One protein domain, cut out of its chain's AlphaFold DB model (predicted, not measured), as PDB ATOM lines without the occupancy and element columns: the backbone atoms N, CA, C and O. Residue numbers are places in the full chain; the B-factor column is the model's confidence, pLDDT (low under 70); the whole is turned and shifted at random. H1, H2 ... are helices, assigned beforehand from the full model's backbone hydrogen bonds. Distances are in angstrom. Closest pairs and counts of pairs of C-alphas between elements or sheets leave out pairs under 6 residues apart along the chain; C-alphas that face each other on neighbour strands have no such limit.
ATOM      1  N   ARG A   7      11.042  20.920 158.837       90.56
ATOM      2  CA  ARG A   7      10.567  19.926 157.868       90.56
ATOM      3  C   ARG A   7       9.541  18.983 158.496       90.56
ATOM      4  O   ARG A   7       8.505  18.759 157.891       90.56
ATOM      5  N   GLU A   8       9.819  18.449 159.681       92.81
ATOM      6  CA  GLU A   8       8.906  17.536 160.385       92.81
ATOM      7  C   GLU A   8       7.586  18.230 160.738       92.81
ATOM      8  O   GLU A   8       6.528  17.656 160.512       92.81
ATOM      9  N   ILE A   9       7.636  19.495 161.167       92.81
ATOM     10  CA  ILE A   9       6.439  20.315 161.418       92.81
ATOM     11  C   ILE A   9       5.613  20.506 160.138       92.81
ATOM     12  O   ILE A   9       4.395  20.378 160.159       92.81
ATOM     13  N   GLN A  10       6.258  20.802 159.006       92.88
ATOM     14  CA  GLN A  10       5.547  20.994 157.736       92.88
ATOM     15  C   GLN A  10       4.940  19.690 157.203       92.88
ATOM     16  O   GLN A  10       3.848  19.710 156.638       92.88
ATOM     17  N   LEU A  11       5.622  18.557 157.394       94.25
ATOM     18  CA  LEU A  11       5.091  17.244 157.029       94.25
ATOM     19  C   LEU A  11       3.877  16.882 157.884       94.25
ATOM     20  O   LEU A  11       2.841  16.539 157.325       94.25
ATOM     21  N   GLN A  12       3.967  17.066 159.204       95.81
ATOM     22  CA  GLN A  12       2.841  16.865 160.116       95.81
ATOM     23  C   GLN A  12       1.648  17.750 159.720       95.81
ATOM     24  O   GLN A  12       0.551  17.242 159.501       95.81
ATOM     25  N   LYS A  13       1.873  19.049 159.477       95.50
ATOM     26  CA  LYS A  13       0.810  19.959 159.019       95.50
ATOM     27  C   LYS A  13       0.198  19.534 157.680       95.50
ATOM     28  O   LYS A  13      -1.002  19.674 157.473       95.50
ATOM     29  N   THR A  14       1.000  18.992 156.766       96.56
ATOM     30  CA  THR A  14       0.493  18.454 155.493       96.56
ATOM     31  C   THR A  14      -0.378  17.213 155.726       96.56
ATOM     32  O   THR A  14      -1.415  17.071 155.080       96.56
ATOM     33  N   CYS A  15      -0.003  16.340 156.665       97.50
ATOM     34  CA  CYS A  15      -0.811  15.190 157.074       97.50
ATOM     35  C   CYS A  15      -2.143  15.616 157.713       97.50
ATOM     36  O   CYS A  15      -3.174  15.061 157.343       97.50
ATOM     37  N   GLU A  16      -2.147  16.630 158.588       97.56
ATOM     38  CA  GLU A  16      -3.375  17.205 159.167       97.56
ATOM     39  C   GLU A  16      -4.342  17.682 158.072       97.56
ATOM     40  O   GLU A  16      -5.522  17.335 158.068       97.56
ATOM     41  N   LEU A  17      -3.830  18.447 157.102       98.19
ATOM     42  CA  LEU A  17      -4.628  18.961 155.989       98.19
ATOM     43  C   LEU A  17      -5.157  17.839 155.088       98.19
ATOM     44  O   LEU A  17      -6.283  17.916 154.601       98.19
ATOM     45  N   TYR A  18      -4.369  16.784 154.881       98.31
ATOM     46  CA  TYR A  18      -4.817  15.628 154.112       98.31
ATOM     47  C   TYR A  18      -5.897  14.820 154.828       98.31
ATOM     48  O   TYR A  18      -6.889  14.457 154.196       98.31
ATOM     49  N   ALA A  19      -5.752  14.603 156.137       98.00
ATOM     50  CA  ALA A  19      -6.781  13.966 156.951       98.00
ATOM     51  C   ALA A  19      -8.100  14.751 156.868       98.00
ATOM     52  O   ALA A  19      -9.125  14.170 156.525       98.00
ATOM     53  N   TYR A  20      -8.045  16.079 157.029       97.69
ATOM     54  CA  TYR A  20      -9.206  16.961 156.880       97.69
ATOM     55  C   TYR A  20      -9.916  16.795 155.523       97.69
ATOM     56  O   TYR A  20     -11.139  16.652 155.475       97.69
ATOM     57  N   VAL A  21      -9.169  16.770 154.410       98.00
ATOM     58  CA  VAL A  21      -9.758  16.575 153.071       98.00
ATOM     59  C   VAL A  21     -10.427  15.204 152.951       98.00
ATOM     60  O   VAL A  21     -11.528  15.112 152.408       98.00
ATOM     61  N   LEU A  22      -9.797  14.139 153.459       98.12
ATOM     62  CA  LEU A  22     -10.376  12.793 153.435       98.12
ATOM     63  C   LEU A  22     -11.668  12.721 154.255       98.12
ATOM     64  O   LEU A  22     -12.677  12.223 153.750       98.12
ATOM     65  N   GLU A  23     -11.667  13.270 155.468       97.12
ATOM     66  CA  GLU A  23     -12.846  13.325 156.334       97.12
ATOM     67  C   GLU A  23     -13.987  14.118 155.691       97.12
ATOM     68  O   GLU A  23     -15.128  13.652 155.659       97.12
ATOM     69  N   ALA A  24     -13.688  15.278 155.097       96.25
ATOM     70  CA  ALA A  24     -14.677  16.101 154.406       96.25
ATOM     71  C   ALA A  24     -15.273  15.406 153.166       96.25
ATOM     72  O   ALA A  24     -16.428  15.645 152.810       96.25
ATOM     73  N   GLN A  25     -14.514  14.508 152.531       95.50
ATOM     74  CA  GLN A  25     -14.983  13.637 151.449       95.50
ATOM     75  C   GLN A  25     -15.719  12.377 151.948       95.50
ATOM     76  O   GLN A  25     -16.170  11.576 151.127       95.50
ATOM     77  N   GLY A  26     -15.820  12.160 153.265       96.81
ATOM     78  CA  GLY A  26     -16.379  10.941 153.856       96.81
ATOM     79  C   GLY A  26     -15.524   9.691 153.615       96.81
ATOM     80  O   GLY A  26     -16.052   8.577 153.628       96.81
ATOM     81  N   LYS A  27     -14.225   9.861 153.346       97.06
ATOM     82  CA  LYS A  27     -13.258   8.778 153.140       97.06
ATOM     83  C   LYS A  27     -12.579   8.406 154.457       97.06
ATOM     84  O   LYS A  27     -12.465   9.214 155.371       97.06
ATOM     85  N   GLU A  28     -12.096   7.171 154.529       97.25
ATOM     86  CA  GLU A  28     -11.308   6.696 155.665       97.25
ATOM     87  C   GLU A  28      -9.907   7.328 155.665       97.25
ATOM     88  O   GLU A  28      -9.239   7.380 154.627       97.25
ATOM     89  N   VAL A  29      -9.451   7.778 156.836       97.69
ATOM     90  CA  VAL A  29      -8.079   8.254 157.051       97.69
ATOM     91  C   VAL A  29      -7.199   7.060 157.409       97.69
ATOM     92  O   VAL A  29      -7.418   6.383 158.412       97.69
ATOM     93  N   ALA A  30      -6.184   6.786 156.589       96.88
ATOM     94  CA  ALA A  30      -5.247   5.702 156.861       96.88
ATOM     95  C   ALA A  30      -4.468   5.955 158.165       96.88
ATOM     96  O   ALA A  30      -4.013   7.071 158.410       96.88
ATOM     97  N   TYR A  31      -4.220   4.898 158.948       95.88
ATOM     98  CA  TYR A  31      -3.528   4.987 160.244       95.88
ATOM     99  C   TYR A  31      -2.211   5.779 160.189       95.88
ATOM    100  O   TYR A  31      -1.970   6.629 161.032       95.88
ATOM    101  N   ALA A  32      -1.381   5.564 159.162       95.19
ATOM    102  CA  ALA A  32      -0.114   6.284 159.018       95.19
ATOM    103  C   ALA A  32      -0.290   7.797 158.772       95.19
ATOM    104  O   ALA A  32       0.554   8.585 159.190       95.19
ATOM    105  N   VAL A  33      -1.377   8.203 158.103       96.69
ATOM    106  CA  VAL A  33      -1.718   9.622 157.903       96.69
ATOM    107  C   VAL A  33      -2.180  10.225 159.222       96.69
ATOM    108  O   VAL A  33      -1.711  11.300 159.578       96.69
ATOM    109  N   GLN A  34      -3.029   9.508 159.963       96.38
ATOM    110  CA  GLN A  34      -3.508   9.952 161.268       96.38
ATOM    111  C   GLN A  34      -2.358  10.096 162.276       96.38
ATOM    112  O   GLN A  34      -2.212  11.148 162.883       96.38
ATOM    113  N   GLU A  35      -1.477   9.100 162.389       95.75
ATOM    114  CA  GLU A  35      -0.300   9.174 163.270       95.75
ATOM    115  C   GLU A  35       0.629  10.337 162.903       95.75
ATOM    116  O   GLU A  35       1.160  11.009 163.785       95.75
ATOM    117  N   CYS A  36       0.808  10.602 161.604       95.19
ATOM    118  CA  CYS A  36       1.578  11.751 161.137       95.19
ATOM    119  C   CYS A  36       0.882  13.085 161.435       95.19
ATOM    120  O   CYS A  36       1.565  14.071 161.678       95.19
ATOM    121  N   ALA A  37      -0.452  13.143 161.407       95.06
ATOM    122  CA  ALA A  37      -1.204  14.335 161.788       95.06
ATOM    123  C   ALA A  37      -1.114  14.587 163.305       95.06
ATOM    124  O   ALA A  37      -0.913  15.721 163.734       95.06
ATOM    125  N   ASP A  38      -1.172  13.528 164.113       94.31
ATOM    126  CA  ASP A  38      -1.184  13.621 165.576       94.31
ATOM    127  C   ASP A  38       0.213  13.835 166.187       94.31
ATOM    128  O   ASP A  38       0.331  14.381 167.289       94.31
ATOM    129  N   SER A  39       1.285  13.418 165.499       89.94
ATOM    130  CA  SER A  39       2.660  13.536 165.995       89.94
ATOM    131  C   SER A  39       3.714  13.727 164.899       89.94
ATOM    132  O   SER A  39       3.656  13.179 163.802       89.94
ATOM    133  N   TYR A  40       4.782  14.438 165.260       81.38
ATOM    134  CA  TYR A  40       6.000  14.608 164.461       81.38
ATOM    135  C   TYR A  40       6.958  13.404 164.541       81.38
ATOM    136  O   TYR A  40       8.021  13.443 163.920       81.38
ATOM    137  N   ASP A  41       6.639  12.379 165.339       83.62
ATOM    138  CA  ASP A  41       7.521  11.230 165.598       83.62
ATOM    139  C   ASP A  41       7.619  10.269 164.401       83.62
ATOM    140  O   ASP A  41       8.633   9.586 164.231       83.62
ATOM    141  N   TYR A  42       6.591  10.248 163.545       83.69
ATOM    142  CA  TYR A  42       6.499   9.372 162.373       83.69
ATOM    143  C   TYR A  42       6.110  10.159 161.113       83.69
ATOM    144  O   TYR A  42       5.055   9.920 160.524       83.69
ATOM    145  N   PRO A  43       6.951  11.113 160.673       89.00
ATOM    146  CA  PRO A  43       6.614  11.984 159.561       89.00
ATOM    147  C   PRO A  43       6.609  11.189 158.254       89.00
ATOM    148  O   PRO A  43       7.630  10.626 157.845       89.00
ATOM    149  N   ILE A  44       5.471  11.194 157.567       94.31
ATOM    150  CA  ILE A  44       5.356  10.734 156.182       94.31
ATOM    151  C   ILE A  44       5.176  11.933 155.252       94.31
ATOM    152  O   ILE A  44       4.846  13.036 155.684       94.31
ATOM    153  N   ASP A  45       5.450  11.730 153.967       94.56
ATOM    154  CA  ASP A  45       5.262  12.763 152.953       94.56
ATOM    155  C   ASP A  45       3.892  12.598 152.296       94.56
ATOM    156  O   ASP A  45       3.723  11.720 151.457       94.56
ATOM    157  N   CYS A  46       2.926  13.418 152.719       94.75
ATOM    158  CA  CYS A  46       1.564  13.460 152.172       94.75
ATOM    159  C   CYS A  46       1.381  14.549 151.102       94.75
ATOM    160  O   CYS A  46       0.250  14.822 150.701       94.75
ATOM    161  N   VAL A  47       2.449  15.230 150.661       95.00
ATOM    162  CA  VAL A  47       2.330  16.394 149.763       95.00
ATOM    163  C   VAL A  47       1.673  16.009 148.442       95.00
ATOM    164  O   VAL A  47       0.796  16.720 147.948       95.00
ATOM    165  N   LYS A  48       2.087  14.879 147.859       94.69
ATOM    166  CA  LYS A  48       1.573  14.421 146.567       94.69
ATOM    167  C   LYS A  48       0.121  13.961 146.683       94.69
ATOM    168  O   LYS A  48      -0.689  14.269 145.813       94.69
ATOM    169  N   GLU A  49      -0.189  13.226 147.737       96.69
ATOM    170  CA  GLU A  49      -1.502  12.667 148.029       96.69
ATOM    171  C   GLU A  49      -2.517  13.782 148.291       96.69
ATOM    172  O   GLU A  49      -3.593  13.769 147.693       96.69
ATOM    173  N   LEU A  50      -2.147  14.787 149.093       97.56
ATOM    174  CA  LEU A  50      -2.964  15.976 149.323       97.56
ATOM    175  C   LEU A  50      -3.215  16.733 148.019       97.56
ATOM    176  O   LEU A  50      -4.360  17.024 147.681       97.56
ATOM    177  N   ALA A  51      -2.162  17.014 147.251       96.56
ATOM    178  CA  ALA A  51      -2.307  17.740 145.997       96.56
ATOM    179  C   ALA A  51      -3.201  17.007 144.995       96.56
ATOM    180  O   ALA A  51      -4.025  17.634 144.332       96.56
ATOM    181  N   GLN A  52      -3.056  15.686 144.884       96.06
ATOM    182  CA  GLN A  52      -3.915  14.888 144.019       96.06
ATOM    183  C   GLN A  52      -5.366  14.912 144.510       96.06
ATOM    184  O   GLN A  52      -6.267  15.143 143.710       96.06
ATOM    185  N   ALA A  53      -5.591  14.754 145.817       97.12
ATOM    186  CA  ALA A  53      -6.931  14.793 146.392       97.12
ATOM    187  C   ALA A  53      -7.646  16.122 146.117       97.12
ATOM    188  O   ALA A  53      -8.843  16.099 145.852       97.12
ATOM    189  N   LEU A  54      -6.917  17.244 146.136       96.56
ATOM    190  CA  LEU A  54      -7.440  18.568 145.791       96.56
ATOM    191  C   LEU A  54      -7.725  18.725 144.293       96.56
ATOM    192  O   LEU A  54      -8.762  19.275 143.934       96.56
ATOM    193  N   LYS A  55      -6.846  18.213 143.420       95.75
ATOM    194  CA  LYS A  55      -7.062  18.214 141.960       95.75
ATOM    195  C   LYS A  55      -8.264  17.374 141.531       95.75
ATOM    196  O   LYS A  55      -8.891  17.688 140.526       95.75
ATOM    197  N   ASP A  56      -8.564  16.317 142.280       96.25
ATOM    198  CA  ASP A  56      -9.674  15.406 141.996       96.25
ATOM    199  C   ASP A  56     -11.029  15.929 142.511       96.25
ATOM    200  O   ASP A  56     -12.059  15.293 142.272       96.25
ATOM    201  N   LEU A  57     -11.061  17.063 143.227       96.50
ATOM    202  CA  LEU A  57     -12.312  17.691 143.653       96.50
ATOM    203  C   LEU A  57     -13.046  18.299 142.457       96.50
ATOM    204  O   LEU A  57     -12.473  19.027 141.649       96.50
ATOM    205  N   ASP A  58     -14.356  18.069 142.393       96.06
ATOM    206  CA  ASP A  58     -15.229  18.906 141.577       96.06
ATOM    207  C   ASP A  58     -15.319  20.329 142.163       96.06
ATOM    208  O   ASP A  58     -14.978  20.577 143.322       96.06
ATOM    209  N   SER A  59     -15.817  21.278 141.367       94.31
ATOM    210  CA  SER A  59     -15.898  22.688 141.761       94.31
ATOM    211  C   SER A  59     -16.738  22.940 143.017       94.31
ATOM    212  O   SER A  59     -16.422  23.841 143.787       94.31
ATOM    213  N   GLU A  60     -17.818  22.179 143.227       96.44
ATOM    214  CA  GLU A  60     -18.685  22.350 144.397       96.44
ATOM    215  C   GLU A  60     -17.980  21.850 145.661       96.44
ATOM    216  O   GLU A  60     -17.994  22.521 146.695       96.44
ATOM    217  N   SER A  61     -17.332  20.692 145.573       96.31
ATOM    218  CA  SER A  61     -16.551  20.126 146.671       96.31
ATOM    219  C   SER A  61     -15.329  20.987 146.995       96.31
ATOM    220  O   SER A  61     -15.044  21.218 148.169       96.31
ATOM    221  N   PHE A  62     -14.645  21.528 145.983       96.25
ATOM    222  CA  PHE A  62     -13.528  22.453 146.182       96.25
ATOM    223  C   PHE A  62     -13.971  23.708 146.936       96.25
ATOM    224  O   PHE A  62     -13.332  24.095 147.914       96.25
ATOM    225  N   GLU A  63     -15.102  24.304 146.554       94.50
ATOM    226  CA  GLU A  63     -15.629  25.488 147.239       94.50
ATOM    227  C   GLU A  63     -15.943  25.201 148.717       94.50
ATOM    228  O   GLU A  63     -15.584  25.975 149.602       94.50
ATOM    229  N   LYS A  64     -16.561  24.050 149.005       95.00
ATOM    230  CA  LYS A  64     -16.958  23.664 150.370       95.00
ATOM    231  C   LYS A  64     -15.797  23.255 151.276       95.00
ATOM    232  O   LYS A  64     -15.927  23.384 152.493       95.00
ATOM    233  N   ILE A  65     -14.722  22.710 150.710       95.12
ATOM    234  CA  ILE A  65     -13.598  22.140 151.470       95.12
ATOM    235  C   ILE A  65     -12.429  23.126 151.534       95.12
ATOM    236  O   ILE A  65     -11.848  23.325 152.593       95.12
ATOM    237  N   VAL A  66     -12.085  23.761 150.414       94.12
ATOM    238  CA  VAL A  66     -10.906  24.632 150.310       94.12
ATOM    239  C   VAL A  66     -11.273  26.089 150.564       94.12
ATOM    240  O   VAL A  66     -10.630  26.750 151.372       94.12
ATOM    241  N   ASN A  67     -12.337  26.596 149.936       91.75
ATOM    242  CA  ASN A  67     -12.706  28.017 150.032       91.75
ATOM    243  C   ASN A  67     -13.636  28.340 151.209       91.75
ATOM    244  O   ASN A  67     -14.113  29.469 151.342       91.75
ATOM    245  N   ASN A  68     -13.876  27.380 152.102       91.31
ATOM    246  CA  ASN A  68     -14.700  27.598 153.279       91.31
ATOM    247  C   ASN A  68     -13.967  28.460 154.314       91.31
ATOM    248  O   ASN A  68     -13.235  27.973 155.173       91.31
ATOM    249  N   THR A  69     -14.198  29.768 154.269       86.69
ATOM    250  CA  THR A  69     -13.518  30.714 155.154       86.69
ATOM    251  C   THR A  69     -13.947  30.625 156.616       86.69
ATOM    252  O   THR A  69     -13.378  31.351 157.426       86.69
ATOM    253  N   ASP A  70     -14.918  29.795 156.989       92.06
ATOM    254  CA  ASP A  70     -15.389  29.701 158.376       92.06
ATOM    255  C   ASP A  70     -14.572  28.712 159.220       92.06
ATOM    256  O   ASP A  70     -14.576  28.806 160.447       92.06
ATOM    257  N   LEU A  71     -13.823  27.806 158.579       92.38
ATOM    258  CA  LEU A  71     -12.998  26.795 159.243       92.38
ATOM    259  C   LEU A  71     -11.513  27.162 159.166       92.38
ATOM    260  O   LEU A  71     -11.016  27.596 158.125       92.38
ATOM    261  N   GLN A  72     -10.785  26.983 160.270       94.44
ATOM    262  CA  GLN A  72      -9.352  27.286 160.298       94.44
ATOM    263  C   GLN A  72      -8.573  26.325 159.393       94.44
ATOM    264  O   GLN A  72      -7.677  26.752 158.673       94.44
ATOM    265  N   GLU A  73      -8.962  25.054 159.373       94.25
ATOM    266  CA  GLU A  73      -8.383  23.999 158.549       94.25
ATOM    267  C   GLU A  73      -8.534  24.312 157.059       94.25
ATOM    268  O   GLU A  73      -7.574  24.182 156.307       94.25
ATOM    269  N   ALA A  74      -9.700  24.810 156.641       95.56
ATOM    270  CA  ALA A  74      -9.943  25.221 155.259       95.56
ATOM    271  C   ALA A  74      -9.102  26.446 154.865       95.56
ATOM    272  O   ALA A  74      -8.516  26.478 153.785       95.56
ATOM    273  N   ARG A  75      -8.943  27.433 155.760       96.69
ATOM    274  CA  ARG A  75      -8.029  28.569 155.525       96.69
ATOM    275  C   ARG A  75      -6.579  28.110 155.382       96.69
ATOM    276  O   ARG A  75      -5.870  28.574 154.489       96.69
ATOM    277  N   ASP A  76      -6.136  27.208 156.253       96.44
ATOM    278  CA  ASP A  76      -4.793  26.629 156.195       96.44
ATOM    279  C   ASP A  76      -4.601  25.822 154.901       96.44
ATOM    280  O   ASP A  76      -3.558  25.941 154.257       96.44
ATOM    281  N   LEU A  77      -5.622  25.070 154.479       97.38
ATOM    282  CA  LEU A  77      -5.645  24.303 153.236       97.38
ATOM    283  C   LEU A  77      -5.561  25.207 152.002       97.38
ATOM    284  O   LEU A  77      -4.751  24.949 151.114       97.38
ATOM    285  N   ALA A  78      -6.341  26.290 151.954       96.19
ATOM    286  CA  ALA A  78      -6.305  27.265 150.864       96.19
ATOM    287  C   ALA A  78      -4.932  27.945 150.751       96.19
ATOM    288  O   ALA A  78      -4.389  28.108 149.654       96.19
ATOM    289  N   ASN A  79      -4.336  28.298 151.894       95.06
ATOM    290  CA  ASN A  79      -2.983  28.847 151.942       95.06
ATOM    291  C   ASN A  79      -1.953  27.828 151.442       95.06
ATOM    292  O   ASN A  79      -1.096  28.167 150.622       95.06
ATOM    293  N   TRP A  80      -2.045  26.581 151.906       95.38
ATOM    294  CA  TRP A  80      -1.177  25.496 151.458       95.38
ATOM    295  C   TRP A  80      -1.294  25.277 149.947       95.38
ATOM    296  O   TRP A  80      -0.274  25.204 149.266       95.38
ATOM    297  N   TRP A  81      -2.517  25.258 149.410       95.38
ATOM    298  CA  TRP A  81      -2.778  25.070 147.984       95.38
ATOM    299  C   TRP A  81      -2.189  26.200 147.136       95.38
ATOM    300  O   TRP A  81      -1.456  25.943 146.184       95.38
ATOM    301  N   THR A  82      -2.393  27.451 147.555       94.00
ATOM    302  CA  THR A  82      -1.812  28.631 146.893       94.00
ATOM    303  C   THR A  82      -0.285  28.540 146.823       94.00
ATOM    304  O   THR A  82       0.333  28.851 145.798       94.00
ATOM    305  N   MET A  83       0.346  28.090 147.911       91.31
ATOM    306  CA  MET A  83       1.790  27.869 147.955       91.31
ATOM    307  C   MET A  83       2.199  26.698 147.052       91.31
ATOM    308  O   MET A  83       3.142  26.827 146.277       91.31
ATOM    309  N   TYR A  84       1.484  25.577 147.089       90.31
ATOM    310  CA  TYR A  84       1.755  24.423 146.233       90.31
ATOM    311  C   TYR A  84       1.754  24.811 144.742       90.31
ATOM    312  O   TYR A  84       2.722  24.531 144.030       90.31
ATOM    313  N   GLU A  85       0.726  25.530 144.288       89.00
ATOM    314  CA  GLU A  85       0.591  25.981 142.896       89.00
ATOM    315  C   GLU A  85       1.658  27.004 142.485       89.00
ATOM    316  O   GLU A  85       2.111  27.007 141.341       89.00
ATOM    317  N   SER A  86       2.100  27.855 143.414       85.94
ATOM    318  CA  SER A  86       3.114  28.879 143.131       85.94
ATOM    319  C   SER A  86       4.528  28.307 142.981       85.94
ATOM    320  O   SER A  86       5.362  28.900 142.294       85.94
TER     321      SER A  86
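Overview. This is residues 7 to 86 of the 96 residues of an uncharacterized protein of Arcobacter sp (UniProt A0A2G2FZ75). One long helix, H1, runs through the core, with H2 and H5 crossing it on opposite sides and H3 running beside it at a shallow tilt. The short H4 sits near the Ala 24 end of H1. The printed part has 80 residues with five named helices, H1 to H5 in order, and no named strand: all helix. It is compact, with a radius of gyration of the C-alphas of 11.8 A, and spans 35 by 28 by 22 A.

Arrangement. H1, residues 7 to 24, is the hub, touching three helices. With residues 11 to 19 alone it touches H2, residues 31 to 38, at a steep tilt of 64 degrees, opposite ways; the closest C-alphas, of Glu 16 and Ala 37, are 4.5 A apart. H1 touches H3, residues 47 to 55, at a shallow tilt of 31 degrees, the same way; the closest C-alphas are those of Tyr 18 and Leu 50, 5.1 A. H4, residues 59 to 65, is close to H1 but not clearly touching, the closest C-alphas, of Ala 24 and Ile 65, being 6.8 A apart. Residues 73 to 77 of H5, residues 72 to 86, touch residues 17 to 20 of H1 at a steep tilt of 65 degrees, opposite ways; the closest C-alphas, of Leu 17 and Leu 77, are 6.1 A apart. The helix packing is mostly crossed, but only just: 1 of 3 touching pairs is at a shallow tilt. H2 is apart from H3, H4 and H5. In the five helices every O i to N i+4 pair is within hydrogen-bond range.

Along the chain. H1 begins at C-alpha 7 (10.567, 19.926, 157.868) and is 25.8 A long. H2 is 10.4 A, H3 12.3 A and H4 10.0 A long. H5, 21.3 A, ends at C-alpha 86 (3.114, 28.879, 143.131).

Size, cuts and confidence. The C-alphas farthest apart, of Asp 41 and Glu 60, are 35.5 A apart. The printed part has no cut and no long link; H3 to H4 is tight. No printed residue is under 70 in pLDDT.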